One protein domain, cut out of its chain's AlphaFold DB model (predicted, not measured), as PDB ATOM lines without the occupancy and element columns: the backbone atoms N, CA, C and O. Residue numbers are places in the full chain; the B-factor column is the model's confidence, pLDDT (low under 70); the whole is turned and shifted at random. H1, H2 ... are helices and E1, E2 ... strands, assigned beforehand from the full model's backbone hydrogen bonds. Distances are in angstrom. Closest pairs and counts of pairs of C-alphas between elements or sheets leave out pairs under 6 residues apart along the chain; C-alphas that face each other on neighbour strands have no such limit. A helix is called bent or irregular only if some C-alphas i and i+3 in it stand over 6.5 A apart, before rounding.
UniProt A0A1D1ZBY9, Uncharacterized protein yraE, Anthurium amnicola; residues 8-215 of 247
ATOM      1  N   ALA A   8     221.448 185.025 125.100       91.19
ATOM      2  CA  ALA A   8     221.065 186.163 124.272       91.19
ATOM      3  C   ALA A   8     219.549 186.331 124.275       91.19
ATOM      4  O   ALA A   8     218.805 185.369 124.092       91.19
ATOM      5  N   MET A   9     219.101 187.566 124.462       91.56
ATOM      6  CA  MET A   9     217.702 187.959 124.387       91.56
ATOM      7  C   MET A   9     217.559 189.084 123.364       91.56
ATOM      8  O   MET A   9     218.352 190.025 123.345       91.56
ATOM      9  N   PHE A  10     216.521 189.013 122.539       91.50
ATOM     10  CA  PHE A  10     216.210 190.034 121.542       91.50
ATOM     11  C   PHE A  10     214.896 190.685 121.922       91.50
ATOM     12  O   PHE A  10     213.895 189.980 122.032       91.50
ATOM     13  N   ALA A  11     214.933 191.994 122.175       91.31
ATOM     14  CA  ALA A  11     213.785 192.796 122.592       91.31
ATOM     15  C   ALA A  11     212.869 192.026 123.574       91.31
ATOM     16  O   ALA A  11     211.720 191.718 123.244       91.31
ATOM     17  N   PRO A  12     213.385 191.622 124.754       90.19
ATOM     18  CA  PRO A  12     212.683 190.705 125.639       90.19
ATOM     19  C   PRO A  12     211.408 191.341 126.177       90.19
ATOM     20  O   PRO A  12     211.438 192.375 126.849       90.19
ATOM     21  N   ILE A  13     210.275 190.688 125.922       91.25
ATOM     22  CA  ILE A  13     209.014 191.110 126.510       91.25
ATOM     23  C   ILE A  13     208.984 190.743 127.996       91.25
ATOM     24  O   ILE A  13     209.273 189.614 128.389       91.25
ATOM     25  N   VAL A  14     208.624 191.708 128.836       92.00
ATOM     26  CA  VAL A  14     208.420 191.491 130.274       92.00
ATOM     27  C   VAL A  14     206.943 191.572 130.608       92.00
ATOM     28  O   VAL A  14     206.180 192.240 129.905       92.00
ATOM     29  N   ASN A  15     206.541 190.940 131.713       93.81
ATOM     30  CA  ASN A  15     205.177 191.070 132.200       93.81
ATOM     31  C   ASN A  15     204.854 192.556 132.457       93.81
ATOM     32  O   ASN A  15     205.411 193.152 133.382       93.81
ATOM     33  N   PRO A  16     203.926 193.175 131.702       93.19
ATOM     34  CA  PRO A  16     203.658 194.610 131.808       93.19
ATOM     35  C   PRO A  16     202.913 194.984 133.103       93.19
ATOM     36  O   PRO A  16     202.638 196.161 133.361       93.19
ATOM     37  N   TYR A  17     202.562 193.983 133.914       92.94
ATOM     38  CA  TYR A  17     201.985 194.116 135.246       92.94
ATOM     39  C   TYR A  17     202.987 193.822 136.369       92.94
ATOM     40  O   TYR A  17     202.570 193.767 137.529       92.94
ATOM     41  N   GLU A  18     204.273 193.642 136.057       92.25
ATOM     42  CA  GLU A  18     205.297 193.311 137.043       92.25
ATOM     43  C   GLU A  18     205.298 194.317 138.206       92.25
ATOM     44  O   GLU A  18     205.231 195.543 138.052       92.25
ATOM     45  N   SER A  19     205.312 193.775 139.418       91.00
ATOM     46  CA  SER A  19     205.215 194.523 140.666       91.00
ATOM     47  C   SER A  19     206.436 195.409 140.903       91.00
ATOM     48  O   SER A  19     206.284 196.533 141.376       91.00
ATOM     49  N   SER A  20     207.623 194.942 140.500       91.44
ATOM     50  CA  SER A  20     208.888 195.661 140.666       91.44
ATOM     51  C   SER A  20     209.127 196.775 139.645       91.44
ATOM     52  O   SER A  20     210.139 197.473 139.751       91.44
ATOM     53  N   MET A  21     208.251 196.947 138.649       93.94
ATOM     54  CA  MET A  21     208.336 198.073 137.715       93.94
ATOM     55  C   MET A  21     207.862 199.374 138.373       93.94
ATOM     56  O   MET A  21     206.841 199.407 139.070       93.94
ATOM     57  N   THR A  22     208.565 200.471 138.100       95.75
ATOM     58  CA  THR A  22     208.169 201.817 138.519       95.75
ATOM     59  C   THR A  22     206.927 202.287 137.753       95.75
ATOM     60  O   THR A  22     206.549 201.730 136.719       95.75
ATOM     61  N   LYS A  23     206.262 203.342 138.246       95.38
ATOM     62  CA  LYS A  23     205.109 203.940 137.545       95.38
ATOM     63  C   LYS A  23     205.486 204.431 136.145       95.38
ATOM     64  O   LYS A  23     204.698 204.269 135.218       95.38
ATOM     65  N   GLU A  24     206.679 205.001 136.004       95.69
ATOM     66  CA  GLU A  24     207.180 205.512 134.731       95.69
ATOM     67  C   GLU A  24     207.485 204.381 133.744       95.69
ATOM     68  O   GLU A  24     207.049 204.448 132.596       95.69
ATOM     69  N   GLU A  25     208.141 203.307 134.193       95.31
ATOM     70  CA  GLU A  25     208.417 202.131 133.354       95.31
ATOM     71  C   GLU A  25     207.122 201.489 132.852       95.31
ATOM     72  O   GLU A  25     206.987 201.185 131.666       95.31
ATOM     73  N   LYS A  26     206.121 201.340 133.734       94.69
ATOM     74  CA  LYS A  26     204.790 200.862 133.338       94.69
ATOM     75  C   LYS A  26     204.186 201.795 132.297       94.69
ATOM     76  O   LYS A  26     203.799 201.344 131.226       94.69
ATOM     77  N   TYR A  27     204.132 203.095 132.578       95.31
ATOM     78  CA  TYR A  27     203.556 204.061 131.648       95.31
ATOM     79  C   TYR A  27     204.202 203.977 130.258       95.31
ATOM     80  O   TYR A  27     203.482 203.806 129.277       95.31
ATOM     81  N   LYS A  28     205.538 204.015 130.170       94.69
ATOM     82  CA  LYS A  28     206.276 203.936 128.897       94.69
ATOM     83  C   LYS A  28     206.042 202.613 128.168       94.69
ATOM     84  O   LYS A  28     205.808 202.624 126.961       94.69
ATOM     85  N   THR A  29     206.016 201.504 128.908       92.69
ATOM     86  CA  THR A  29     205.708 200.169 128.379       92.69
ATOM     87  C   THR A  29     204.347 200.140 127.685       92.69
ATOM     88  O   THR A  29     204.233 199.721 126.535       92.69
ATOM     89  N   TRP A  30     203.308 200.650 128.349       93.88
ATOM     90  CA  TRP A  30     201.956 200.682 127.793       93.88
ATOM     91  C   TRP A  30     201.775 201.786 126.736       93.88
ATOM     92  O   TRP A  30     200.921 201.652 125.860       93.88
ATOM     93  N   ALA A  31     202.529 202.885 126.785       92.38
ATOM     94  CA  ALA A  31     202.326 204.052 125.921       92.38
ATOM     95  C   ALA A  31     202.453 203.728 124.425       92.38
ATOM     96  O   ALA A  31     201.711 204.291 123.622       92.38
ATOM     97  N   LYS A  32     203.339 202.797 124.055       87.12
ATOM     98  CA  LYS A  32     203.598 202.431 122.653       87.12
ATOM     99  C   LYS A  32     202.574 201.466 122.051       87.12
ATOM    100  O   LYS A  32     202.489 201.335 120.833       87.12
ATOM    101  N   TRP A  33     201.776 200.794 122.880       91.56
ATOM    102  CA  TRP A  33     200.851 199.762 122.416       91.56
ATOM    103  C   TRP A  33     199.511 200.318 121.936       91.56
ATOM    104  O   TRP A  33     198.926 201.223 122.538       91.56
ATOM    105  N   THR A  34     198.976 199.689 120.888       91.69
ATOM    106  CA  THR A  34     197.640 199.981 120.360       91.69
ATOM    107  C   THR A  34     196.555 199.643 121.384       91.69
ATOM    108  O   THR A  34     196.692 198.704 122.169       91.69
ATOM    109  N   THR A  35     195.425 200.355 121.357       92.38
ATOM    110  CA  THR A  35     194.285 200.088 122.256       92.38
ATOM    111  C   THR A  35     193.803 198.638 122.166       92.38
ATOM    112  O   THR A  35     193.500 198.022 123.187       92.38
ATOM    113  N   LYS A  36     193.795 198.064 120.955       91.69
ATOM    114  CA  LYS A  36     193.416 196.666 120.732       91.69
ATOM    115  C   LYS A  36     194.391 195.703 121.411       91.69
ATOM    116  O   LYS A  36     193.938 194.795 122.102       91.69
ATOM    117  N   ARG A  37     195.705 195.926 121.292       91.88
ATOM    118  CA  ARG A  37     196.703 195.118 122.009       91.88
ATOM    119  C   ARG A  37     196.518 195.231 123.518       91.88
ATOM    120  O   ARG A  37     196.485 194.213 124.195       91.88
ATOM    121  N   LYS A  38     196.297 196.438 124.046       94.38
ATOM    122  CA  LYS A  38     196.046 196.626 125.485       94.38
ATOM    123  C   LYS A  38     194.847 195.818 125.976       94.38
ATOM    124  O   LYS A  38     194.939 195.160 127.008       94.38
ATOM    125  N   LEU A  39     193.751 195.840 125.217       94.62
ATOM    126  CA  LEU A  39     192.560 195.051 125.516       94.62
ATOM    127  C   LEU A  39     192.869 193.549 125.544       94.62
ATOM    128  O   LEU A  39     192.453 192.877 126.483       94.62
ATOM    129  N   LEU A  40     193.629 193.033 124.572       94.00
ATOM    130  CA  LEU A  40     194.021 191.618 124.547       94.00
ATOM    131  C   LEU A  40     194.834 191.223 125.788       94.00
ATOM    132  O   LEU A  40     194.553 190.183 126.370       94.00
ATOM    133  N   TYR A  41     195.762 192.061 126.260       94.56
ATOM    134  CA  TYR A  41     196.532 191.777 127.486       94.56
ATOM    135  C   TYR A  41     195.657 191.826 128.748       94.56
ATOM    136  O   TYR A  41     195.826 191.013 129.659       94.56
ATOM    137  N   ILE A  42     194.684 192.742 128.803       95.56
ATOM    138  CA  ILE A  42     193.706 192.787 129.899       95.56
ATOM    139  C   ILE A  42     192.857 191.510 129.906       95.56
ATOM    140  O   ILE A  42     192.659 190.915 130.967       95.56
ATOM    141  N   LEU A  43     192.384 191.070 128.735       96.12
ATOM    142  CA  LEU A  43     191.628 189.828 128.586       96.12
ATOM    143  C   LEU A  43     192.475 188.613 128.957       96.12
ATOM    144  O   LEU A  43     192.010 187.800 129.747       96.12
ATOM    145  N   ALA A  44     193.723 188.529 128.494       96.69
ATOM    146  CA  ALA A  44     194.653 187.465 128.870       96.69
ATOM    147  C   ALA A  44     194.794 187.342 130.390       96.69
ATOM    148  O   ALA A  44     194.765 186.245 130.938       96.69
ATOM    149  N   ARG A  45     194.872 188.479 131.090       95.94
ATOM    150  CA  ARG A  45     195.044 188.505 132.544       95.94
ATOM    151  C   ARG A  45     193.770 188.181 133.323       95.94
ATOM    152  O   ARG A  45     193.853 187.609 134.405       95.94
ATOM    153  N   LYS A  46     192.609 188.653 132.862       95.88
ATOM    154  CA  LYS A  46     191.362 188.635 133.651       95.88
ATOM    155  C   LYS A  46     190.359 187.595 133.177       95.88
ATOM    156  O   LYS A  46     189.691 186.989 134.007       95.88
ATOM    157  N   PHE A  47     190.244 187.413 131.868       96.69
ATOM    158  CA  PHE A  47     189.224 186.582 131.241       96.69
ATOM    159  C   PHE A  47     189.788 185.853 130.003       96.69
ATOM    160  O   PHE A  47     189.321 186.084 128.881       96.69
ATOM    161  N   PRO A  48     190.802 184.978 130.169       95.94
ATOM    162  CA  PRO A  48     191.483 184.332 129.043       95.94
ATOM    163  C   PRO A  48     190.546 183.471 128.186       95.94
ATOM    164  O   PRO A  48     190.786 183.303 126.994       95.94
ATOM    165  N   SER A  49     189.424 183.004 128.743       95.94
ATOM    166  CA  SER A  49     188.383 182.262 128.020       95.94
ATOM    167  C   SER A  49     187.743 183.033 126.858       95.94
ATOM    168  O   SER A  49     187.179 182.408 125.963       95.94
ATOM    169  N   PHE A  50     187.840 184.368 126.823       95.06
ATOM    170  CA  PHE A  50     187.331 185.175 125.707       95.06
ATOM    171  C   PHE A  50     188.337 185.333 124.564       95.06
ATOM    172  O   PHE A  50     187.937 185.637 123.442       95.06
ATOM    173  N   LEU A  51     189.632 185.120 124.810       94.81
ATOM    174  CA  LEU A  51     190.672 185.297 123.797       94.81
ATOM    175  C   LEU A  51     190.490 184.439 122.531       94.81
ATOM    176  O   LEU A  51     190.698 184.988 121.445       94.81
ATOM    177  N   PRO A  52     190.044 183.163 122.597       95.56
ATOM    178  CA  PRO A  52     189.792 182.357 121.401       95.56
ATOM    179  C   PRO A  52     188.888 183.045 120.376       95.56
ATOM    180  O   PRO A  52     189.147 182.975 119.175       95.56
ATOM    181  N   TYR A  53     187.854 183.756 120.840       93.69
ATOM    182  CA  TYR A  53     186.952 184.501 119.965       93.69
ATOM    183  C   TYR A  53     187.695 185.594 119.185       93.69
ATOM    184  O   TYR A  53     187.530 185.721 117.969       93.69
ATOM    185  N   PHE A  54     188.542 186.365 119.870       91.62
ATOM    186  CA  PHE A  54     189.305 187.442 119.243       91.62
ATOM    187  C   PHE A  54     190.328 186.898 118.245       91.62
ATOM    188  O   PHE A  54     190.397 187.416 117.132       91.62
ATOM    189  N   TYR A  55     191.054 185.831 118.595       91.56
ATOM    190  CA  TYR A  55     192.044 185.225 117.700       91.56
ATOM    191  C   TYR A  55     191.417 184.621 116.442       91.56
ATOM    192  O   TYR A  55     191.930 184.864 115.350       91.56
ATOM    193  N   ARG A  56     190.266 183.941 116.556       91.25
ATOM    194  CA  ARG A  56     189.493 183.448 115.396       91.25
ATOM    195  C   ARG A  56     189.046 184.567 114.467       91.25
ATOM    196  O   ARG A  56     189.039 184.402 113.255       91.25
ATOM    197  N   ARG A  57     188.676 185.722 115.022       88.56
ATOM    198  CA  ARG A  57     188.203 186.864 114.231       88.56
ATOM    199  C   ARG A  57     189.337 187.712 113.645       88.56
ATOM    200  O   ARG A  57     189.077 188.482 112.721       88.56
ATOM    201  N   SER A  58     190.561 187.607 114.166       85.06
ATOM    202  CA  SER A  58     191.737 188.306 113.638       85.06
ATOM    203  C   SER A  58     192.713 187.365 112.938       85.06
ATOM    204  O   SER A  58     192.600 187.175 111.730       85.06
ATOM    205  N   PHE A  59     193.663 186.802 113.680       83.94
ATOM    206  CA  PHE A  59     194.817 186.080 113.147       83.94
ATOM    207  C   PHE A  59     194.395 184.799 112.424       83.94
ATOM    208  O   PHE A  59     194.828 184.541 111.312       83.94
ATOM    209  N   LEU A  60     193.454 184.057 113.009       87.75
ATOM    210  CA  LEU A  60     192.954 182.789 112.477       87.75
ATOM    211  C   LEU A  60     191.702 182.963 111.604       87.75
ATOM    212  O   LEU A  60     190.938 182.023 111.412       87.75
ATOM    213  N   SER A  61     191.457 184.172 111.088       86.19
ATOM    214  CA  SER A  61     190.268 184.446 110.267       86.19
ATOM    215  C   SER A  61     190.360 183.899 108.839       86.19
ATOM    216  O   SER A  61     189.380 183.982 108.100       86.19
ATOM    217  N   GLY A  62     191.533 183.401 108.433       81.19
ATOM    218  CA  GLY A  62     191.826 182.970 107.062       81.19
ATOM    219  C   GLY A  62     191.949 184.111 106.054       81.19
ATOM    220  O   GLY A  62     192.094 183.869 104.861       81.19
ATOM    221  N   LYS A  63     191.888 185.368 106.508       80.94
ATOM    222  CA  LYS A  63     192.123 186.534 105.658       80.94
ATOM    223  C   LYS A  63     193.589 186.929 105.736       80.94
ATOM    224  O   LYS A  63     194.051 187.335 106.802       80.94
ATOM    225  N   HIS A  64     194.276 186.893 104.597       71.75
ATOM    226  CA  HIS A  64     195.590 187.514 104.463       71.75
ATOM    227  C   HIS A  64     195.492 189.011 104.761       71.75
ATOM    228  O   HIS A  64     194.515 189.686 104.412       71.75
ATOM    229  N   GLY A  65     196.498 189.537 105.445       74.50
ATOM    230  CA  GLY A  65     196.558 190.942 105.795       74.50
ATOM    231  C   GLY A  65     197.882 191.303 106.436       74.50
ATOM    232  O   GLY A  65     198.624 190.440 106.895       74.50
ATOM    233  N   GLU A  66     198.145 192.606 106.487       81.44
ATOM    234  CA  GLU A  66     199.372 193.148 107.063       81.44
ATOM    235  C   GLU A  66     199.578 192.659 108.513       81.44
ATOM    236  O   GLU A  66     198.636 192.755 109.322       81.44
ATOM    237  N   PRO A  67     200.793 192.203 108.885       81.44
ATOM    238  CA  PRO A  67     201.102 191.738 110.238       81.44
ATOM    239  C   PRO A  67     200.711 192.753 111.317       81.44
ATOM    240  O   PRO A  67     200.151 192.386 112.350       81.44
ATOM    241  N   GLU A  68     200.906 194.050 111.044       82.81
ATOM    242  CA  GLU A  68     200.525 195.159 111.930       82.81
ATOM    243  C   GLU A  68     199.042 195.080 112.340       82.81
ATOM    244  O   GLU A  68     198.691 195.226 113.514       82.81
ATOM    245  N   LYS A  69     198.154 194.757 111.393       83.75
ATOM    246  CA  LYS A  69     196.707 194.670 111.624       83.75
ATOM    247  C   LYS A  69     196.301 193.357 112.291       83.75
ATOM    248  O   LYS A  69     195.451 193.368 113.193       83.75
ATOM    249  N   LEU A  70     196.882 192.240 111.852       82.81
ATOM    250  CA  LEU A  70     196.567 190.908 112.378       82.81
ATOM    251  C   LEU A  70     197.003 190.773 113.841       82.81
ATOM    252  O   LEU A  70     196.199 190.376 114.689       82.81
ATOM    253  N   LEU A  71     198.225 191.212 114.146       80.62
ATOM    254  CA  LEU A  71     198.833 191.158 115.477       80.62
ATOM    255  C   LEU A  71     198.542 192.398 116.333       80.62
ATOM    256  O   LEU A  71     198.852 192.428 117.522       80.62
ATOM    257  N   SER A  72     197.875 193.413 115.772       86.25
ATOM    258  CA  SER A  72     197.555 194.674 116.465       86.25
ATOM    259  C   SER A  72     198.806 195.418 116.957       86.25
ATOM    260  O   SER A  72     198.808 196.012 118.041       86.25
ATOM    261  N   LEU A  73     199.871 195.360 116.161       86.31
ATOM    262  CA  LEU A  73     201.153 195.999 116.431       86.31
ATOM    263  C   LEU A  73     201.167 197.436 115.904       86.31
ATOM    264  O   LEU A  73     200.269 197.864 115.188       86.31
ATOM    265  N   SER A  74     202.191 198.180 116.305       87.44
ATOM    266  CA  SER A  74     202.607 199.418 115.652       87.44
ATOM    267  C   SER A  74     203.999 199.142 115.113       87.44
ATOM    268  O   SER A  74     204.834 198.648 115.869       87.44
ATOM    269  N   LEU A  75     204.241 199.392 113.827       89.88
ATOM    270  CA  LEU A  75     205.553 199.173 113.215       89.88
ATOM    271  C   LEU A  75     206.153 200.500 112.749       89.88
ATOM    272  O   LEU A  75     205.463 201.363 112.197       89.88
ATOM    273  N   ILE A  76     207.458 200.661 112.952       91.12
ATOM    274  CA  ILE A  76     208.199 201.802 112.405       91.12
ATOM    275  C   ILE A  76     208.486 201.602 110.919       91.12
ATOM    276  O   ILE A  76     208.316 200.512 110.387       91.12
ATOM    277  N   LYS A  77     208.979 202.644 110.243       91.00
ATOM    278  CA  LYS A  77     209.287 202.590 108.803       91.00
ATOM    279  C   LYS A  77     210.219 201.434 108.429       91.00
ATOM    280  O   LYS A  77     209.973 200.786 107.420       91.00
ATOM    281  N   LYS A  78     211.253 201.171 109.233       91.69
ATOM    282  CA  LYS A  78     212.227 200.109 108.957       91.69
ATOM    283  C   LYS A  78     211.611 198.712 109.077       91.69
ATOM    284  O   LYS A  78     211.711 197.929 108.142       91.69
ATOM    285  N   ASP A  79     210.877 198.448 110.160       91.38
ATOM    286  CA  ASP A  79     210.107 197.205 110.309       91.38
ATOM    287  C   ASP A  79     209.023 197.074 109.224       91.38
ATOM    288  O   ASP A  79     208.791 195.982 108.726       91.38
ATOM    289  N   LYS A  80     208.387 198.180 108.810       91.75
ATOM    290  CA  LYS A  80     207.408 198.200 107.707       91.75
ATOM    291  C   LYS A  80     208.025 197.811 106.371       91.75
ATOM    292  O   LYS A  80     207.423 197.044 105.630       91.75
ATOM    293  N   ALA A  81     209.211 198.337 106.072       91.25
ATOM    294  CA  ALA A  81     209.949 197.962 104.875       91.25
ATOM    295  C   ALA A  81     210.301 196.469 104.899       91.25
ATOM    296  O   ALA A  81     210.132 195.798 103.888       91.25
ATOM    297  N   LEU A  82     210.705 195.949 106.062       90.69
ATOM    298  CA  LEU A  82     211.010 194.535 106.228       90.69
ATOM    299  C   LEU A  82     209.781 193.638 106.039       90.69
ATOM    300  O   LEU A  82     209.853 192.681 105.282       90.69
ATOM    301  N   VAL A  83     208.652 193.928 106.695       89.06
ATOM    302  CA  VAL A  83     207.456 193.073 106.557       89.06
ATOM    303  C   VAL A  83     206.840 193.132 105.157       89.06
ATOM    304  O   VAL A  83     206.099 192.229 104.775       89.06
ATOM    305  N   GLY A  84     207.136 194.192 104.401       88.94
ATOM    306  CA  GLY A  84     206.772 194.324 102.993       88.94
ATOM    307  C   GLY A  84     207.740 193.636 102.025       88.94
ATOM    308  O   GLY A  84     207.424 193.555 100.838       88.94
ATOM    309  N   ASP A  85     208.896 193.157 102.496       90.75
ATOM    310  CA  ASP A  85     209.854 192.424 101.669       90.75
ATOM    311  C   ASP A  85     209.226 191.113 101.153       90.75
ATOM    312  O   ASP A  85     208.599 190.393 101.937       90.75
ATOM    313  N   PRO A  86     209.377 190.767  99.858       91.50
ATOM    314  CA  PRO A  86     208.756 189.573  99.291       91.50
ATOM    315  C   PRO A  86     209.146 188.275 100.000       91.50
ATOM    316  O   PRO A  86     208.286 187.418 100.193       91.50
ATOM    317  N   ILE A  87     210.408 188.140 100.420       90.31
ATOM    318  CA  ILE A  87     210.896 186.938 101.099       90.31
ATOM    319  C   ILE A  87     210.238 186.849 102.474       90.31
ATOM    320  O   ILE A  87     209.680 185.811 102.820       90.31
ATOM    321  N   PHE A  88     210.249 187.945 103.246       89.06
ATOM    322  CA  PHE A  88     209.565 187.983 104.543       89.06
ATOM    323  C   PHE A  88     208.090 187.613 104.390       89.06
ATOM    324  O   PHE A  88     207.582 186.760 105.117       89.06
ATOM    325  N   LYS A  89     207.414 188.243 103.428       89.06
ATOM    326  CA  LYS A  89     205.990 188.058 103.187       89.06
ATOM    327  C   LYS A  89     205.656 186.612 102.830       89.06
ATOM    328  O   LYS A  89     204.716 186.072 103.397       89.06
ATOM    329  N   GLU A  90     206.442 185.968 101.970       90.69
ATOM    330  CA  GLU A  90     206.235 184.566 101.592       90.69
ATOM    331  C   GLU A  90     206.395 183.606 102.782       90.69
ATOM    332  O   GLU A  90     205.596 182.683 102.956       90.69
ATOM    333  N   PHE A  91     207.427 183.789 103.613       89.69
ATOM    334  CA  PHE A  91     207.584 182.986 104.832       89.69
ATOM    335  C   PHE A  91     206.425 183.224 105.803       89.69
ATOM    336  O   PHE A  91     205.803 182.272 106.271       89.69
ATOM    337  N   TRP A  92     206.090 184.489 106.045       87.31
ATOM    338  CA  TRP A  92     205.022 184.876 106.957       87.31
ATOM    339  C   TRP A  92     203.647 184.357 106.522       87.31
ATOM    340  O   TRP A  92     202.889 183.843 107.342       87.31
ATOM    341  N   GLU A  93     203.302 184.483 105.240       88.56
ATOM    342  CA  GLU A  93     202.014 184.029 104.714       88.56
ATOM    343  C   GLU A  93     201.858 182.515 104.854       88.56
ATOM    344  O   GLU A  93     200.806 182.077 105.313       88.56
ATOM    345  N   ARG A  94     202.912 181.728 104.591       91.06
ATOM    346  CA  ARG A  94     202.890 180.271 104.802       91.06
ATOM    347  C   ARG A  94     202.682 179.887 106.268       91.06
ATOM    348  O   ARG A  94     201.878 179.002 106.558       91.06
ATOM    349  N   ASP A  95     203.345 180.572 107.198       89.12
ATOM    350  CA  ASP A  95     203.170 180.323 108.636       89.12
ATOM    351  C   ASP A  95     201.745 180.666 109.107       89.12
ATOM    352  O   ASP A  95     201.135 179.948 109.914       89.12
ATOM    353  N   VAL A  96     201.176 181.758 108.583       88.06
ATOM    354  CA  VAL A  96     199.789 182.157 108.857       88.06
ATOM    355  C   VAL A  96     198.802 181.160 108.251       88.06
ATOM    356  O   VAL A  96     197.846 180.783 108.929       88.06
ATOM    357  N   GLU A  97     199.016 180.714 107.014       91.25
ATOM    358  CA  GLU A  97     198.185 179.704 106.350       91.25
ATOM    359  C   GLU A  97     198.143 178.405 107.150       91.25
ATOM    360  O   GLU A  97     197.060 177.874 107.402       91.25
ATOM    361  N   GLU A  98     199.296 177.928 107.619       93.12
ATOM    362  CA  GLU A  98     199.366 176.725 108.443       93.12
ATOM    363  C   GLU A  98     198.659 176.925 109.792       93.12
ATOM    364  O   GLU A  98     197.884 176.068 110.225       93.12
ATOM    365  N   SER A  99     198.830 178.089 110.422       91.00
ATOM    366  CA  SER A  99     198.116 178.432 111.659       91.00
ATOM    367  C   SER A  99     196.596 178.445 111.457       91.00
ATOM    368  O   SER A  99     195.848 177.899 112.271       91.00
ATOM    369  N   VAL A 100     196.120 179.039 110.357       91.50
ATOM    370  CA  VAL A 100     194.700 179.061 109.968       91.50
ATOM    371  C   VAL A 100     194.191 177.646 109.709       91.50
ATOM    372  O   VAL A 100     193.104 177.304 110.179       91.50
ATOM    373  N   ARG A 101     194.967 176.818 108.998       93.50
ATOM    374  CA  ARG A 101     194.624 175.426 108.684       93.50
ATOM    375  C   ARG A 101     194.451 174.592 109.951       93.50
ATOM    376  O   ARG A 101     193.517 173.795 110.027       93.50
ATOM    377  N   GLN A 102     195.326 174.775 110.941       92.81
ATOM    378  CA  GLN A 102     195.203 174.114 112.242       92.81
ATOM    379  C   GLN A 102     194.021 174.663 113.050       92.81
ATOM    380  O   GLN A 102     193.327 173.904 113.725       92.81
ATOM    381  N   GLY A 103     193.791 175.977 112.998       89.69
ATOM    382  CA  GLY A 103     192.693 176.642 113.700       89.69
ATOM    383  C   GLY A 103     192.772 176.546 115.231       89.69
ATOM    384  O   GLY A 103     191.792 176.871 115.914       89.69
ATOM    385  N   ASP A 104     193.911 176.105 115.782       92.06
ATOM    386  CA  ASP A 104     194.101 175.945 117.220       92.06
ATOM    387  C   ASP A 104     194.388 177.300 117.875       92.06
ATOM    388  O   ASP A 104     195.466 177.882 117.774       92.06
ATOM    389  N   THR A 105     193.395 177.817 118.594       93.75
ATOM    390  CA  THR A 105     193.538 179.044 119.380       93.75
ATOM    391  C   THR A 105     194.346 178.851 120.659       93.75
ATOM    392  O   THR A 105     194.754 179.846 121.251       93.75
ATOM    393  N   ARG A 106     194.525 177.614 121.134       94.69
ATOM    394  CA  ARG A 106     195.114 177.331 122.447       94.69
ATOM    395  C   ARG A 106     196.530 177.879 122.556       94.69
ATOM    396  O   ARG A 106     196.788 178.611 123.503       94.69
ATOM    397  N   ALA A 107     197.381 177.629 121.561       91.62
ATOM    398  CA  ALA A 107     198.758 178.126 121.544       91.62
ATOM    399  C   ALA A 107     198.823 179.660 121.687       91.62
ATOM    400  O   ALA A 107     199.589 180.186 122.489       91.62
ATOM    401  N   PHE A 108     197.945 180.391 120.990       91.19
ATOM    402  CA  PHE A 108     197.871 181.855 121.084       91.19
ATOM    403  C   PHE A 108     197.392 182.341 122.454       91.19
ATOM    404  O   PHE A 108     197.870 183.358 122.958       91.19
ATOM    405  N   VAL A 109     196.426 181.639 123.053       95.00
ATOM    406  CA  VAL A 109     195.936 181.961 124.398       95.00
ATOM    407  C   VAL A 109     197.020 181.704 125.436       95.00
ATOM    408  O   VAL A 109     197.239 182.561 126.287       95.00
ATOM    409  N   GLU A 110     197.701 180.563 125.360       95.31
ATOM    410  CA  GLU A 110     198.787 180.191 126.268       95.31
ATOM    411  C   GLU A 110     199.941 181.194 126.194       95.31
ATOM    412  O   GLU A 110     200.361 181.695 127.235       95.31
ATOM    413  N   GLU A 111     200.363 181.585 124.989       93.00
ATOM    414  CA  GLU A 111     201.390 182.613 124.785       93.00
ATOM    415  C   GLU A 111     200.973 183.964 125.393       93.00
ATOM    416  O   GLU A 111     201.717 184.588 126.153       93.00
ATOM    417  N   ALA A 112     199.742 184.418 125.139       94.19
ATOM    418  CA  ALA A 112     199.257 185.682 125.692       94.19
ATOM    419  C   ALA A 112     199.137 185.656 127.222       94.19
ATOM    420  O   ALA A 112     199.439 186.653 127.884       94.19
ATOM    421  N   VAL A 113     198.699 184.529 127.790       96.00
ATOM    422  CA  VAL A 113     198.618 184.330 129.242       96.00
ATOM    423  C   VAL A 113     200.019 184.301 129.847       96.00
ATOM    424  O   VAL A 113     200.236 184.952 130.873       96.00
ATOM    425  N   LEU A 114     200.979 183.627 129.211       94.56
ATOM    426  CA  LEU A 114     202.371 183.560 129.658       94.56
ATOM    427  C   LEU A 114     202.974 184.962 129.808       94.56
ATOM    428  O   LEU A 114     203.594 185.260 130.829       94.56
ATOM    429  N   GLN A 115     202.710 185.859 128.858       93.31
ATOM    430  CA  GLN A 115     203.219 187.234 128.879       93.31
ATOM    431  C   GLN A 115     202.647 188.111 130.006       93.31
ATOM    432  O   GLN A 115     203.213 189.161 130.304       93.31
ATOM    433  N   VAL A 116     201.537 187.728 130.647       94.69
ATOM    434  CA  VAL A 116     200.907 188.506 131.739       94.69
ATOM    435  C   VAL A 116     200.873 187.781 133.082       94.69
ATOM    436  O   VAL A 116     200.409 188.353 134.081       94.69
ATOM    437  N   SER A 117     201.384 186.553 133.122       91.75
ATOM    438  CA  SER A 117     201.427 185.691 134.301       91.75
ATOM    439  C   SER A 117     202.731 185.837 135.080       91.75
ATOM    440  O   SER A 117     203.713 186.405 134.603       91.75
ATOM    441  N   SER A 118     202.730 185.346 136.317       88.81
ATOM    442  CA  SER A 118     203.977 185.118 137.048       88.81
ATOM    443  C   SER A 118     204.619 183.841 136.517       88.81
ATOM    444  O   SER A 118     203.943 182.820 136.421       88.81
ATOM    445  N   TRP A 119     205.910 183.888 136.194       86.44
ATOM    446  CA  TRP A 119     206.646 182.747 135.635       86.44
ATOM    447  C   TRP A 119     207.146 181.759 136.694       86.44
ATOM    448  O   TRP A 119     207.853 180.811 136.377       86.44
ATOM    449  N   GLY A 120     206.808 181.982 137.967       85.56
ATOM    450  CA  GLY A 120     207.311 181.171 139.080       85.56
ATOM    451  C   GLY A 120     208.716 181.561 139.553       85.56
ATOM    452  O   GLY A 120     209.179 181.035 140.559       85.56
ATOM    453  N   PHE A 121     209.359 182.525 138.893       86.19
ATOM    454  CA  PHE A 121     210.588 183.180 139.335       86.19
ATOM    455  C   PHE A 121     210.535 184.671 138.985       86.19
ATOM    456  O   PHE A 121     209.755 185.093 138.127       86.19
ATOM    457  N   ARG A 122     211.353 185.485 139.654       87.00
ATOM    458  CA  ARG A 122     211.523 186.906 139.326       87.00
ATOM    459  C   ARG A 122     212.756 187.067 138.455       87.00
ATOM    460  O   ARG A 122     213.747 186.375 138.652       87.00
ATOM    461  N   LEU A 123     212.764 188.065 137.578       88.00
ATOM    462  CA  LEU A 123     213.953 188.376 136.774       88.00
ATOM    463  C   LEU A 123     215.199 188.643 137.630       88.00
ATOM    464  O   LEU A 123     216.292 188.241 137.255       88.00
ATOM    465  N   ALA A 124     215.032 189.245 138.810       85.31
ATOM    466  CA  ALA A 124     216.134 189.454 139.748       85.31
ATOM    467  C   ALA A 124     216.792 188.146 140.228       85.31
ATOM    468  O   ALA A 124     217.958 188.167 140.608       85.31
ATOM    469  N   ASP A 125     216.069 187.023 140.184       86.12
ATOM    470  CA  ASP A 125     216.575 185.706 140.578       86.12
ATOM    471  C   ASP A 125     217.487 185.091 139.489       86.12
ATOM    472  O   ASP A 125     218.153 184.089 139.739       86.12
ATOM    473  N   LEU A 126     217.555 185.689 138.285       84.38
ATOM    474  CA  LEU A 126     218.517 185.301 137.245       84.38
ATOM    475  C   LEU A 126     219.946 185.684 137.619       84.38
ATOM    476  O   LEU A 126     220.891 185.016 137.201       84.38
ATOM    477  N   GLN A 127     220.120 186.758 138.389       78.81
ATOM    478  CA  GLN A 127     221.438 187.131 138.869       78.81
ATOM    479  C   GLN A 127     221.898 186.119 139.913       78.81
ATOM    480  O   GLN A 127     221.122 185.699 140.767       78.81
ATOM    481  N   VAL A 128     223.184 185.777 139.875       75.00
ATOM    482  CA  VAL A 128     223.819 184.976 140.919       75.00
ATOM    483  C   VAL A 128     223.683 185.715 142.242       75.00
ATOM    484  O   VAL A 128     224.335 186.731 142.488       75.00
ATOM    485  N   GLN A 129     222.796 185.209 143.087       66.00
ATOM    486  CA  GLN A 129     222.563 185.734 144.415       66.00
ATOM    487  C   GLN A 129     222.904 184.665 145.435       66.00
ATOM    488  O   GLN A 129     222.689 183.463 145.250       66.00
ATOM    489  N   LYS A 130     223.421 185.132 146.567       61.81
ATOM    490  CA  LYS A 130     223.500 184.309 147.760       61.81
ATOM    491  C   LYS A 130     222.065 183.986 148.165       61.81
ATOM    492  O   LYS A 130     221.296 184.913 148.434       61.81
ATOM    493  N   LYS A 131     221.691 182.705 148.188       60.50
ATOM    494  CA  LYS A 131     220.370 182.273 148.650       60.50
ATOM    495  C   LYS A 131     220.224 182.710 150.107       60.50
ATOM    496  O   LYS A 131     220.802 182.114 151.013       60.50
ATOM    497  N   ASN A 132     219.529 183.822 150.325       55.31
ATOM    498  CA  ASN A 132     219.245 184.292 151.669       55.31
ATOM    499  C   ASN A 132     218.178 183.365 152.242       55.31
ATOM    500  O   ASN A 132     217.052 183.324 151.744       55.31
ATOM    501  N   GLU A 133     218.541 182.612 153.277       55.22
ATOM    502  CA  GLU A 133     217.569 181.909 154.104       55.22
ATOM    503  C   GLU A 133     216.524 182.931 154.586       55.22
ATOM    504  O   GLU A 133     216.851 184.075 154.912       55.22
ATOM    505  N   GLY A 134     215.246 182.564 154.481       55.47
ATOM    506  CA  GLY A 134     214.114 183.487 154.532       55.47
ATOM    507  C   GLY A 134     214.104 184.424 155.745       55.47
ATOM    508  O   GLY A 134     214.627 184.123 156.816       55.47
ATOM    509  N   LYS A 135     213.451 185.581 155.596       51.72
ATOM    510  CA  LYS A 135     213.288 186.548 156.691       51.72
ATOM    511  C   LYS A 135     212.341 185.980 157.753       51.72
ATOM    512  O   LYS A 135     211.142 185.883 157.514       51.72
ATOM    513  N   GLY A 136     212.868 185.641 158.928       66.25
ATOM    514  CA  GLY A 136     212.060 185.250 160.083       66.25
ATOM    515  C   GLY A 136     212.863 184.550 161.177       66.25
ATOM    516  O   GLY A 136     213.836 183.854 160.900       66.25
ATOM    517  N   PHE A 137     212.419 184.706 162.425       72.69
ATOM    518  CA  PHE A 137     213.052 184.117 163.612       72.69
ATOM    519  C   PHE A 137     213.236 182.590 163.507       72.69
ATOM    520  O   PHE A 137     214.276 182.065 163.888       72.69
ATOM    521  N   LEU A 138     212.267 181.882 162.910       72.31
ATOM    522  CA  LEU A 138     212.320 180.427 162.706       72.31
ATOM    523  C   LEU A 138     213.413 179.981 161.720       72.31
ATOM    524  O   LEU A 138     214.068 178.970 161.954       72.31
ATOM    525  N   MET A 139     213.623 180.722 160.627       64.69
ATOM    526  CA  MET A 139     214.687 180.429 159.654       64.69
ATOM    527  C   MET A 139     216.066 180.772 160.223       64.69
ATOM    528  O   MET A 139     217.003 180.006 160.025       64.69
ATOM    529  N   TRP A 140     216.163 181.849 161.008       70.25
ATOM    530  CA  TRP A 140     217.374 182.178 161.763       70.25
ATOM    531  C   TRP A 140     217.738 181.099 162.792       70.25
ATOM    532  O   TRP A 140     218.895 180.716 162.887       70.25
ATOM    533  N   LEU A 141     216.766 180.541 163.523       71.44
ATOM    534  CA  LEU A 141     217.043 179.408 164.411       71.44
ATOM    535  C   LEU A 141     217.518 178.185 163.623       71.44
ATOM    536  O   LEU A 141     218.482 177.539 164.015       71.44
ATOM    537  N   LYS A 142     216.874 177.877 162.493       68.31
ATOM    538  CA  LYS A 142     217.238 176.727 161.659       68.31
ATOM    539  C   LYS A 142     218.667 176.840 161.106       68.31
ATOM    540  O   LYS A 142     219.356 175.825 161.040       68.31
ATOM    541  N   SER A 143     219.137 178.044 160.790       65.06
ATOM    542  CA  SER A 143     220.499 178.284 160.291       65.06
ATOM    543  C   SER A 143     221.600 178.109 161.341       65.06
ATOM    544  O   SER A 143     222.741 177.822 160.994       65.06
ATOM    545  N   LEU A 144     221.274 178.231 162.634       69.75
ATOM    546  CA  LEU A 144     222.220 177.966 163.725       69.75
ATOM    547  C   LEU A 144     222.458 176.466 163.949       69.75
ATOM    548  O   LEU A 144     223.539 176.080 164.383       69.75
ATOM    549  N   TYR A 145     221.458 175.630 163.654       65.31
ATOM    550  CA  TYR A 145     221.528 174.174 163.837       65.31
ATOM    551  C   TYR A 145     221.901 173.412 162.561       65.31
ATOM    552  O   TYR A 145     222.378 172.283 162.642       65.31
ATOM    553  N   THR A 146     221.692 174.010 161.387       60.75
ATOM    554  CA  THR A 146     222.029 173.401 160.097       60.75
ATOM    555  C   THR A 146     223.256 174.114 159.547       60.75
ATOM    556  O   THR A 146     223.187 175.300 159.245       60.75
ATOM    557  N   HIS A 147     224.381 173.414 159.391       49.44
ATOM    558  CA  HIS A 147     225.528 173.921 158.630       49.44
ATOM    559  C   HIS A 147     225.184 173.840 157.132       49.44
ATOM    560  O   HIS A 147     225.726 173.023 156.396       49.44
ATOM    561  N   SER A 148     224.169 174.592 156.699       51.28
ATOM    562  CA  SER A 148     223.744 174.632 155.304       51.28
ATOM    563  C   SER A 148     224.822 175.355 154.503       51.28
ATOM    564  O   SER A 148     225.104 176.542 154.706       51.28
ATOM    565  N   GLU A 149     225.467 174.625 153.594       49.88
ATOM    566  CA  GLU A 149     226.303 175.236 152.572       49.88
ATOM    567  C   GLU A 149     225.475 176.306 151.857       49.88
ATOM    568  O   GLU A 149     224.337 176.091 151.435       49.88
ATOM    569  N   ARG A 150     226.026 177.516 151.794       54.66
ATOM    570  CA  ARG A 150     225.372 178.660 151.164       54.66
ATOM    571  C   ARG A 150     225.321 178.407 149.661       54.66
ATOM    572  O   ARG A 150     226.272 178.727 148.955       54.66
ATOM    573  N   GLU A 151     224.222 177.839 149.186       58.41
ATOM    574  CA  GLU A 151     223.999 177.625 147.759       58.41
ATOM    575  C   GLU A 151     223.910 178.977 147.037       58.41
ATOM    576  O   GLU A 151     223.090 179.842 147.368       58.41
ATOM    577  N   TRP A 152     224.770 179.169 146.040       59.12
ATOM    578  CA  TRP A 152     224.627 180.244 145.067       59.12
ATOM    579  C   TRP A 152     223.591 179.808 144.037       59.12
ATOM    580  O   TRP A 152     223.760 178.779 143.386       59.12
ATOM    581  N   ALA A 153     222.513 180.574 143.907       68.81
ATOM    582  CA  ALA A 153     221.477 180.327 142.914       68.81
ATOM    583  C   ALA A 153     221.491 181.464 141.885       68.81
ATOM    584  O   ALA A 153     221.646 182.628 142.257       68.81
ATOM    585  N   GLY A 154     221.356 181.121 140.605       77.12
ATOM    586  CA  GLY A 154     221.307 182.078 139.498       77.12
ATOM    587  C   GLY A 154     222.091 181.607 138.274       77.12
ATOM    588  O   GLY A 154     222.757 180.571 138.296       77.12
ATOM    589  N   PHE A 155     222.000 182.372 137.191       84.12
ATOM    590  CA  PHE A 155     222.705 182.098 135.946       84.12
ATOM    591  C   PHE A 155     224.112 182.706 135.984       84.12
ATOM    592  O   PHE A 155     224.269 183.916 136.119       84.12
ATOM    593  N   LEU A 156     225.136 181.855 135.877       82.69
ATOM    594  CA  LEU A 156     226.547 182.259 135.950       82.69
ATOM    595  C   LEU A 156     227.094 182.822 134.630       82.69
ATOM    596  O   LEU A 156     228.118 183.499 134.638       82.69
ATOM    597  N   GLY A 157     226.444 182.516 133.506       84.31
ATOM    598  CA  GLY A 157     226.882 182.969 132.190       84.31
ATOM    599  C   GLY A 157     226.553 184.445 131.927       84.31
ATOM    600  O   GLY A 157     225.704 185.033 132.603       84.31
ATOM    601  N   PRO A 158     227.185 185.056 130.914       89.88
ATOM    602  CA  PRO A 158     226.839 186.400 130.479       89.88
ATOM    603  C   PRO A 158     225.422 186.437 129.893       89.88
ATOM    604  O   PRO A 158     225.012 185.539 129.154       89.88
ATOM    605  N   ILE A 159     224.679 187.496 130.210       91.81
ATOM    606  CA  ILE A 159     223.354 187.771 129.646       91.81
ATOM    607  C   ILE A 159     223.482 188.998 128.751       91.81
ATOM    608  O   ILE A 159     223.897 190.061 129.212       91.81
ATOM    609  N   HIS A 160     223.098 188.868 127.488       94.19
ATOM    610  CA  HIS A 160     223.116 189.953 126.517       94.19
ATOM    611  C   HIS A 160     221.711 190.227 125.991       94.19
ATOM    612  O   HIS A 160     220.971 189.303 125.656       94.19
ATOM    613  N   ILE A 161     221.348 191.502 125.910       94.81
ATOM    614  CA  ILE A 161     220.040 191.962 125.447       94.81
ATOM    615  C   ILE A 161     220.255 192.902 124.269       94.81
ATOM    616  O   ILE A 161     220.864 193.948 124.447       94.81
ATOM    617  N   TRP A 162     219.729 192.575 123.094       95.75
ATOM    618  CA  TRP A 162     219.698 193.490 121.953       95.75
ATOM    619  C   TRP A 162     218.336 194.168 121.877       95.75
ATOM    620  O   TRP A 162     217.312 193.491 121.803       95.75
ATOM    621  N   GLN A 163     218.320 195.500 121.904       96.19
ATOM    622  CA  GLN A 163     217.092 196.292 121.903       96.19
ATOM    623  C   GLN A 163     217.152 197.383 120.836       96.19
ATOM    624  O   GLN A 163     217.986 198.287 120.907       96.19
ATOM    625  N   GLY A 164     216.208 197.338 119.894       95.38
ATOM    626  CA  GLY A 164     215.938 198.443 118.978       95.38
ATOM    627  C   GLY A 164     215.398 199.657 119.726       95.38
ATOM    628  O   GLY A 164     214.454 199.528 120.509       95.38
ATOM    629  N   MET A 165     215.992 200.831 119.512       95.06
ATOM    630  CA  MET A 165     215.572 202.063 120.194       95.06
ATOM    631  C   MET A 165     214.274 202.650 119.633       95.06
ATOM    632  O   MET A 165     213.585 203.393 120.335       95.06
ATOM    633  N   ASP A 166     213.903 202.256 118.415       94.44
ATOM    634  CA  ASP A 166     212.661 202.663 117.764       94.44
ATOM    635  C   ASP A 166     211.559 201.591 117.873       94.44
ATOM    636  O   ASP A 166     210.459 201.778 117.346       94.44
ATOM    637  N   ASP A 167     211.812 200.492 118.595       93.88
ATOM    638  CA  ASP A 167     210.870 199.388 118.799       93.88
ATOM    639  C   ASP A 167     209.552 199.869 119.450       93.88
ATOM    640  O   ASP A 167     209.514 200.432 120.550       93.88
ATOM    641  N   GLN A 168     208.438 199.653 118.741       92.12
ATOM    642  CA  GLN A 168     207.079 199.954 119.216       92.12
ATOM    643  C   GLN A 168     206.306 198.686 119.631       92.12
ATOM    644  O   GLN A 168     205.211 198.784 120.195       92.12
ATOM    645  N   VAL A 169     206.852 197.498 119.358       91.56
ATOM    646  CA  VAL A 169     206.299 196.201 119.756       91.56
ATOM    647  C   VAL A 169     206.713 195.894 121.192       91.56
ATOM    648  O   VAL A 169     205.843 195.625 122.027       91.56
ATOM    649  N   VAL A 170     208.000 195.987 121.496       93.31
ATOM    650  CA  VAL A 170     208.571 195.846 122.835       93.31
ATOM    651  C   VAL A 170     209.295 197.143 123.157       93.31
ATOM    652  O   VAL A 170     210.390 197.412 122.677       93.31
ATOM    653  N   SER A 171     208.646 197.989 123.959       93.44
ATOM    654  CA  SER A 171     209.202 199.300 124.298       93.44
ATOM    655  C   SER A 171     210.594 199.152 124.928       93.44
ATOM    656  O   SER A 171     210.737 198.334 125.841       93.44
ATOM    657  N   PRO A 172     211.574 200.010 124.574       94.81
ATOM    658  CA  PRO A 172     212.886 200.035 125.224       94.81
ATOM    659  C   PRO A 172     212.827 200.120 126.756       94.81
ATOM    660  O   PRO A 172     213.719 199.623 127.437       94.81
ATOM    661  N   SER A 173     211.740 200.670 127.311       94.75
ATOM    662  CA  SER A 173     211.507 200.721 128.758       94.75
ATOM    663  C   SER A 173     211.457 199.339 129.424       94.75
ATOM    664  O   SER A 173     211.824 199.209 130.590       94.75
ATOM    665  N   MET A 174     211.054 198.293 128.695       94.69
ATOM    666  CA  MET A 174     211.116 196.917 129.188       94.69
ATOM    667  C   MET A 174     212.573 196.470 129.371       94.69
ATOM    668  O   MET A 174     212.918 195.954 130.429       94.69
ATOM    669  N   SER A 175     213.453 196.754 128.408       94.06
ATOM    670  CA  SER A 175     214.892 196.470 128.519       94.06
ATOM    671  C   SER A 175     215.585 197.324 129.588       94.06
ATOM    672  O   SER A 175     216.450 196.824 130.306       94.06
ATOM    673  N   GLU A 176     215.173 198.583 129.774       92.94
ATOM    674  CA  GLU A 176     215.629 199.420 130.898       92.94
ATOM    675  C   GLU A 176     215.256 198.805 132.253       92.94
ATOM    676  O   GLU A 176     216.089 198.755 133.165       92.94
ATOM    677  N   PHE A 177     214.027 198.295 132.371       94.50
ATOM    678  CA  PHE A 177     213.572 197.570 133.549       94.50
ATOM    679  C   PHE A 177     214.414 196.309 133.787       94.50
ATOM    680  O   PHE A 177     214.908 196.126 134.902       94.50
ATOM    681  N   VAL A 178     214.637 195.478 132.756       93.81
ATOM    682  CA  VAL A 178     215.475 194.270 132.868       93.81
ATOM    683  C   VAL A 178     216.882 194.635 133.331       93.81
ATOM    684  O   VAL A 178     217.357 194.053 134.299       93.81
ATOM    685  N   ARG A 179     217.522 195.645 132.731       92.88
ATOM    686  CA  ARG A 179     218.858 196.120 133.135       92.88
ATOM    687  C   ARG A 179     218.917 196.522 134.607       92.88
ATOM    688  O   ARG A 179     219.919 196.293 135.279       92.88
ATOM    689  N   ARG A 180     217.851 197.139 135.123       93.44
ATOM    690  CA  ARG A 180     217.775 197.565 136.525       93.44
ATOM    691  C   ARG A 180     217.651 196.384 137.487       93.44
ATOM    692  O   ARG A 180     218.224 196.442 138.573       93.44
ATOM    693  N   VAL A 181     216.881 195.354 137.131       91.88
ATOM    694  CA  VAL A 181     216.645 194.190 138.009       91.88
ATOM    695  C   VAL A 181     217.620 193.038 137.776       91.88
ATOM    696  O   VAL A 181     217.763 192.196 138.653       91.88
ATOM    697  N   VAL A 182     218.334 193.040 136.649       91.25
ATOM    698  CA  VAL A 182     219.422 192.119 136.306       91.25
ATOM    699  C   VAL A 182     220.680 192.939 135.976       91.25
ATOM    700  O   VAL A 182     221.040 193.068 134.807       91.25
ATOM    701  N   PRO A 183     221.382 193.504 136.979       82.44
ATOM    702  CA  PRO A 183     222.560 194.349 136.754       82.44
ATOM    703  C   PRO A 183     223.698 193.682 135.969       82.44
ATOM    704  O   PRO A 183     224.525 194.380 135.394       82.44
ATOM    705  N   GLY A 184     223.759 192.344 135.956       86.94
ATOM    706  CA  GLY A 184     224.737 191.580 135.172       86.94
ATOM    707  C   GLY A 184     224.408 191.463 133.679       86.94
ATOM    708  O   GLY A 184     225.225 190.938 132.927       86.94
ATOM    709  N   ALA A 185     223.234 191.922 133.236       92.12
ATOM    710  CA  ALA A 185     222.865 191.902 131.829       92.12
ATOM    711  C   ALA A 185     223.497 193.078 131.071       92.12
ATOM    712  O   ALA A 185     223.361 194.241 131.458       92.12
ATOM    713  N   THR A 186     224.141 192.779 129.947       94.62
ATOM    714  CA  THR A 186     224.662 193.778 129.009       94.62
ATOM    715  C   THR A 186     223.582 194.124 127.994       94.62
ATOM    716  O   THR A 186     223.114 193.248 127.271       94.62
ATOM    717  N   VAL A 187     223.191 195.397 127.922       95.19
ATOM    718  CA  VAL A 187     222.205 195.871 126.941       95.19
ATOM    719  C   VAL A 187     222.918 196.522 125.761       95.19
ATOM    720  O   VAL A 187     223.576 197.548 125.912       95.19
ATOM    721  N   HIS A 188     222.734 195.937 124.585       95.31
ATOM    722  CA  HIS A 188     223.152 196.449 123.290       95.31
ATOM    723  C   HIS A 188     222.003 197.260 122.688       95.31
ATOM    724  O   HIS A 188     221.011 196.713 122.203       95.31
ATOM    725  N   THR A 189     222.113 198.583 122.769       95.19
ATOM    726  CA  THR A 189     221.132 199.514 122.198       95.19
ATOM    727  C   THR A 189     221.380 199.707 120.710       95.19
ATOM    728  O   THR A 189     222.500 200.018 120.305       95.19
ATOM    729  N   LEU A 190     220.332 199.585 119.904       94.44
ATOM    730  CA  LEU A 190     220.419 199.617 118.450       94.44
ATOM    731  C   LEU A 190     219.657 200.830 117.908       94.44
ATOM    732  O   LEU A 190     218.426 200.837 117.814       94.44
ATOM    733  N   SER A 191     220.400 201.895 117.615       93.69
ATOM    734  CA  SER A 191     219.851 203.161 117.120       93.69
ATOM    735  C   SER A 191     219.191 202.987 115.754       93.69
ATOM    736  O   SER A 191     219.801 202.440 114.841       93.69
ATOM    737  N   GLY A 192     217.963 203.485 115.593       91.62
ATOM    738  CA  GLY A 192     217.221 203.392 114.330       91.62
ATOM    739  C   GLY A 192     216.635 202.009 114.020       91.62
ATOM    740  O   GLY A 192     215.973 201.846 112.992       91.62
ATOM    741  N   GLU A 193     216.865 201.016 114.885       93.38
ATOM    742  CA  GLU A 193     216.283 199.680 114.758       93.38
ATOM    743  C   GLU A 193     214.953 199.582 115.519       93.38
ATOM    744  O   GLU A 193     214.802 200.089 116.635       93.38
ATOM    745  N   GLY A 194     213.993 198.904 114.898       92.50
ATOM    746  CA  GLY A 194     212.727 198.463 115.478       92.50
ATOM    747  C   GLY A 194     212.794 197.035 116.025       92.50
ATOM    748  O   GLY A 194     213.867 196.539 116.365       92.50
ATOM    749  N   HIS A 195     211.645 196.365 116.107       92.19
ATOM    750  CA  HIS A 195     211.544 195.031 116.711       92.19
ATOM    751  C   HIS A 195     212.177 193.938 115.845       92.19
ATOM    752  O   HIS A 195     212.845 193.039 116.346       92.19
ATOM    753  N   PHE A 196     211.962 194.017 114.531       88.38
ATOM    754  CA  PHE A 196     212.326 192.957 113.590       88.38
ATOM    755  C   PHE A 196     213.601 193.290 112.810       88.38
ATOM    756  O   PHE A 196     214.398 192.409 112.493       88.38
ATOM    757  N   SER A 197     213.801 194.577 112.527       84.00
ATOM    758  CA  SER A 197     214.830 195.090 111.614       84.00
ATOM    759  C   SER A 197     216.286 194.693 111.893       84.00
ATOM    760  O   SER A 197     217.041 194.563 110.934       84.00
ATOM    761  N   TYR A 198     216.692 194.462 113.147       83.12
ATOM    762  CA  TYR A 198     218.076 194.067 113.454       83.12
ATOM    763  C   TYR A 198     218.324 192.563 113.319       83.12
ATOM    764  O   TYR A 198     219.398 192.128 112.906       83.12
ATOM    765  N   PHE A 199     217.346 191.749 113.716       76.44
ATOM    766  CA  PHE A 199     217.532 190.305 113.812       76.44
ATOM    767  C   PHE A 199     217.214 189.581 112.500       76.44
ATOM    768  O   PHE A 199     217.682 188.468 112.285       76.44
ATOM    769  N   TRP A 200     216.427 190.165 111.605       81.69
ATOM    770  CA  TRP A 200     215.975 189.453 110.415       81.69
ATOM    771  C   TRP A 200     216.993 189.494 109.264       81.69
ATOM    772  O   TRP A 200     217.361 190.572 108.809       81.69
ATOM    773  N   PHE A 201     217.431 188.316 108.790       75.38
ATOM    774  CA  PHE A 201     218.367 188.101 107.664       75.38
ATOM    775  C   PHE A 201     219.603 189.025 107.608       75.38
ATOM    776  O   PHE A 201     220.159 189.268 106.538       75.38
ATOM    777  N   CYS A 202     220.081 189.507 108.756       87.25
ATOM    778  CA  CYS A 202     221.299 190.303 108.831       87.25
ATOM    779  C   CYS A 202     222.489 189.415 109.215       87.25
ATOM    780  O   CYS A 202     222.744 189.167 110.394       87.25
ATOM    781  N   ASP A 203     223.236 188.964 108.210       90.81
ATOM    782  CA  ASP A 203     224.398 188.084 108.378       90.81
ATOM    783  C   ASP A 203     225.477 188.704 109.289       90.81
ATOM    784  O   ASP A 203     225.966 188.067 110.224       90.81
ATOM    785  N   GLU A 204     225.793 189.989 109.104       91.75
ATOM    786  CA  GLU A 204     226.730 190.710 109.977       91.75
ATOM    787  C   GLU A 204     226.224 190.805 111.424       91.75
ATOM    788  O   GLU A 204     226.989 190.581 112.365       91.75
ATOM    789  N   CYS A 205     224.930 191.077 111.617       91.12
ATOM    790  CA  CYS A 205     224.312 191.165 112.938       91.12
ATOM    791  C   CYS A 205     224.341 189.803 113.647       91.12
ATOM    792  O   CYS A 205     224.697 189.720 114.821       91.12
ATOM    793  N   HIS A 206     224.022 188.718 112.936       91.19
ATOM    794  CA  HIS A 206     224.089 187.356 113.473       91.19
ATOM    795  C   HIS A 206     225.514 186.971 113.857       91.19
ATOM    796  O   HIS A 206     225.730 186.480 114.965       91.19
ATOM    797  N   ARG A 207     226.507 187.256 113.004       91.31
ATOM    798  CA  ARG A 207     227.920 187.029 113.345       91.31
ATOM    799  C   ARG A 207     228.354 187.840 114.558       91.31
ATOM    800  O   ARG A 207     229.044 187.301 115.421       91.31
ATOM    801  N   HIS A 208     227.924 189.096 114.665       91.38
ATOM    802  CA  HIS A 208     228.196 189.921 115.838       91.38
ATOM    803  C   HIS A 208     227.639 189.266 117.108       91.38
ATOM    804  O   HIS A 208     228.377 189.087 118.078       91.38
ATOM    805  N   VAL A 209     226.371 188.848 117.099       90.81
ATOM    806  CA  VAL A 209     225.748 188.157 118.237       90.81
ATOM    807  C   VAL A 209     226.519 186.886 118.596       90.81
ATOM    808  O   VAL A 209     226.885 186.701 119.755       90.81
ATOM    809  N   PHE A 210     226.817 186.025 117.620       90.62
ATOM    810  CA  PHE A 210     227.526 184.775 117.887       90.62
ATOM    811  C   PHE A 210     228.941 185.006 118.406       90.62
ATOM    812  O   PHE A 210     229.337 184.367 119.374       90.62
ATOM    813  N   SER A 211     229.680 185.956 117.832       91.38
ATOM    814  CA  SER A 211     231.014 186.312 118.328       91.38
ATOM    815  C   SER A 211     230.981 186.910 119.736       91.38
ATOM    816  O   SER A 211     231.908 186.694 120.511       91.38
ATOM    817  N   THR A 212     229.894 187.593 120.105       91.00
ATOM    818  CA  THR A 212     229.682 188.095 121.469       91.00
ATOM    819  C   THR A 212     229.478 186.947 122.457       91.00
ATOM    820  O   THR A 212     230.017 186.981 123.558       91.00
ATOM    821  N   LEU A 213     228.713 185.922 122.070       88.19
ATOM    822  CA  LEU A 213     228.393 184.785 122.939       88.19
ATOM    823  C   LEU A 213     229.522 183.753 123.035       88.19
ATOM    824  O   LEU A 213     229.722 183.161 124.093       88.19
ATOM    825  N   PHE A 214     230.224 183.505 121.930       87.44
ATOM    826  CA  PHE A 214     231.149 182.376 121.789       87.44
ATOM    827  C   PHE A 214     232.601 182.796 121.529       87.44
ATOM    828  O   PHE A 214     233.488 181.945 121.504       87.44
ATOM    829  N   GLY A 215     232.863 184.092 121.350       87.50
ATOM    830  CA  GLY A 215     234.158 184.599 120.909       87.50
ATOM    831  C   GLY A 215     234.362 184.483 119.396       87.50
ATOM    832  O   GLY A 215     233.521 183.977 118.650       87.50
TER     833      GLY A 215
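This is residues 8 to 215 of the 247 residues of the protein "Uncharacterized protein yraE" of Anthurium amnicola (UniProt A0A1D1ZBY9). A small wall of three parallel strands, E1, E2 and E3, has H10 over one face, H1 packs on H10, and H11 only grazes the sheet. To one side lie a cluster of H2, H3 and H7 and a loose group of H4, H5 and H6; toward the other end of the longest axis an arm with H9 makes the length, and its residues 134 to 141 stick out free. The printed part has 208 residues with eleven named helices and three named strands, in the order E1, H1 to H9, E2, H10, E3, H11, and is mostly helix. It is only just loose, close to compact, with a radius of gyration of the C-alphas of 20.5 A and spans of 66 by 44 by 33 A.

E1, residues 8 to 10, begins at C-alpha 8 (221.065, 186.163, 124.272). H1 holds residues 23 to 31, H2 35 to 46 (16.4 A), H3 48 to 57 (15.4 A), H4 67 to 71, H5 77 to 83, H6 86 to 102 (24.3 A), H7 106 to 114 and H8 123 to 126. H9, residues 137 to 145, begins at C-alpha 137 (213.052, 184.117, 163.612). E2 holds residues 159 to 164 (16.8 A), H10 172 to 181, E3 185 to 190 (15.6 A). H11, residues 203 to 214 (16.1 A), ends at C-alpha 214 (231.149, 182.376, 121.789).

In the sheet, E1 and E2 are parallel at 19 degrees, with N 9 and O 160 2.8 A apart, within hydrogen-bond range. E2 and E3 are parallel at 22 degrees, with N 188 and O 161 2.7 A apart, also within range. E2, H10 and E3 form a strand-helix-strand unit, two parallel neighbour strands with a helix between them in the chain, and its crossover is right-handed; E1, H1 to H9 and E2 form another. H10 on one face makes two layers: its height over the sheet is 9.5 A, it lies over E2 and E3, and it runs along the strands, at 15 degrees to E2 on the local plane. H11 only grazes the sheet, with residues 209 to 213. H1 touches H10 at a shallow tilt of 32 degrees, opposite ways, closest at the C-alphas of Glu 25 and Ser 173, 5.7 A. H8 and H10 only just touch, with 3 pairs of C-alphas within 8 A, closest at Ala 124 and Val 181, 5.1 A. H2 and H3 form a hairpin, closest at the C-alphas of Leu 43 and Leu 51, 6.7 A. H7 touches H2, about perpendicular at 86 degrees, closest at the C-alphas of Ala 44 and Val 113, 5.1 A, and H3, closest at the C-alphas of Leu 51 and Val 109, 6.3 A. H4 and H6 are near each other, and H5 is close to but not clearly touching H6, closest at the C-alphas of Val 83 and Lys 89, 6.2 A. H9 touches no helix. Every O i to N i+4 pair is within hydrogen-bond range in H1, H2, H4, H5, H6, H7, H10 and H11, against 3 of 6 in H3 and 4 of 5 in H9; H8 is too short for such a pair. H3 is irregular, but only just: C-alphas 49 and 52 are 6.8 A apart.

The two C-alphas farthest apart, those of Pro 86 and Tyr 145, are 67.6 A apart. The printed part has no cut. The links E1 to H1, H9 to E2 and E3 to H11 are long. The mean pLDDT of the printed part is 87.0; residues 129 to 136, 139 and 142 to 153 are under 70.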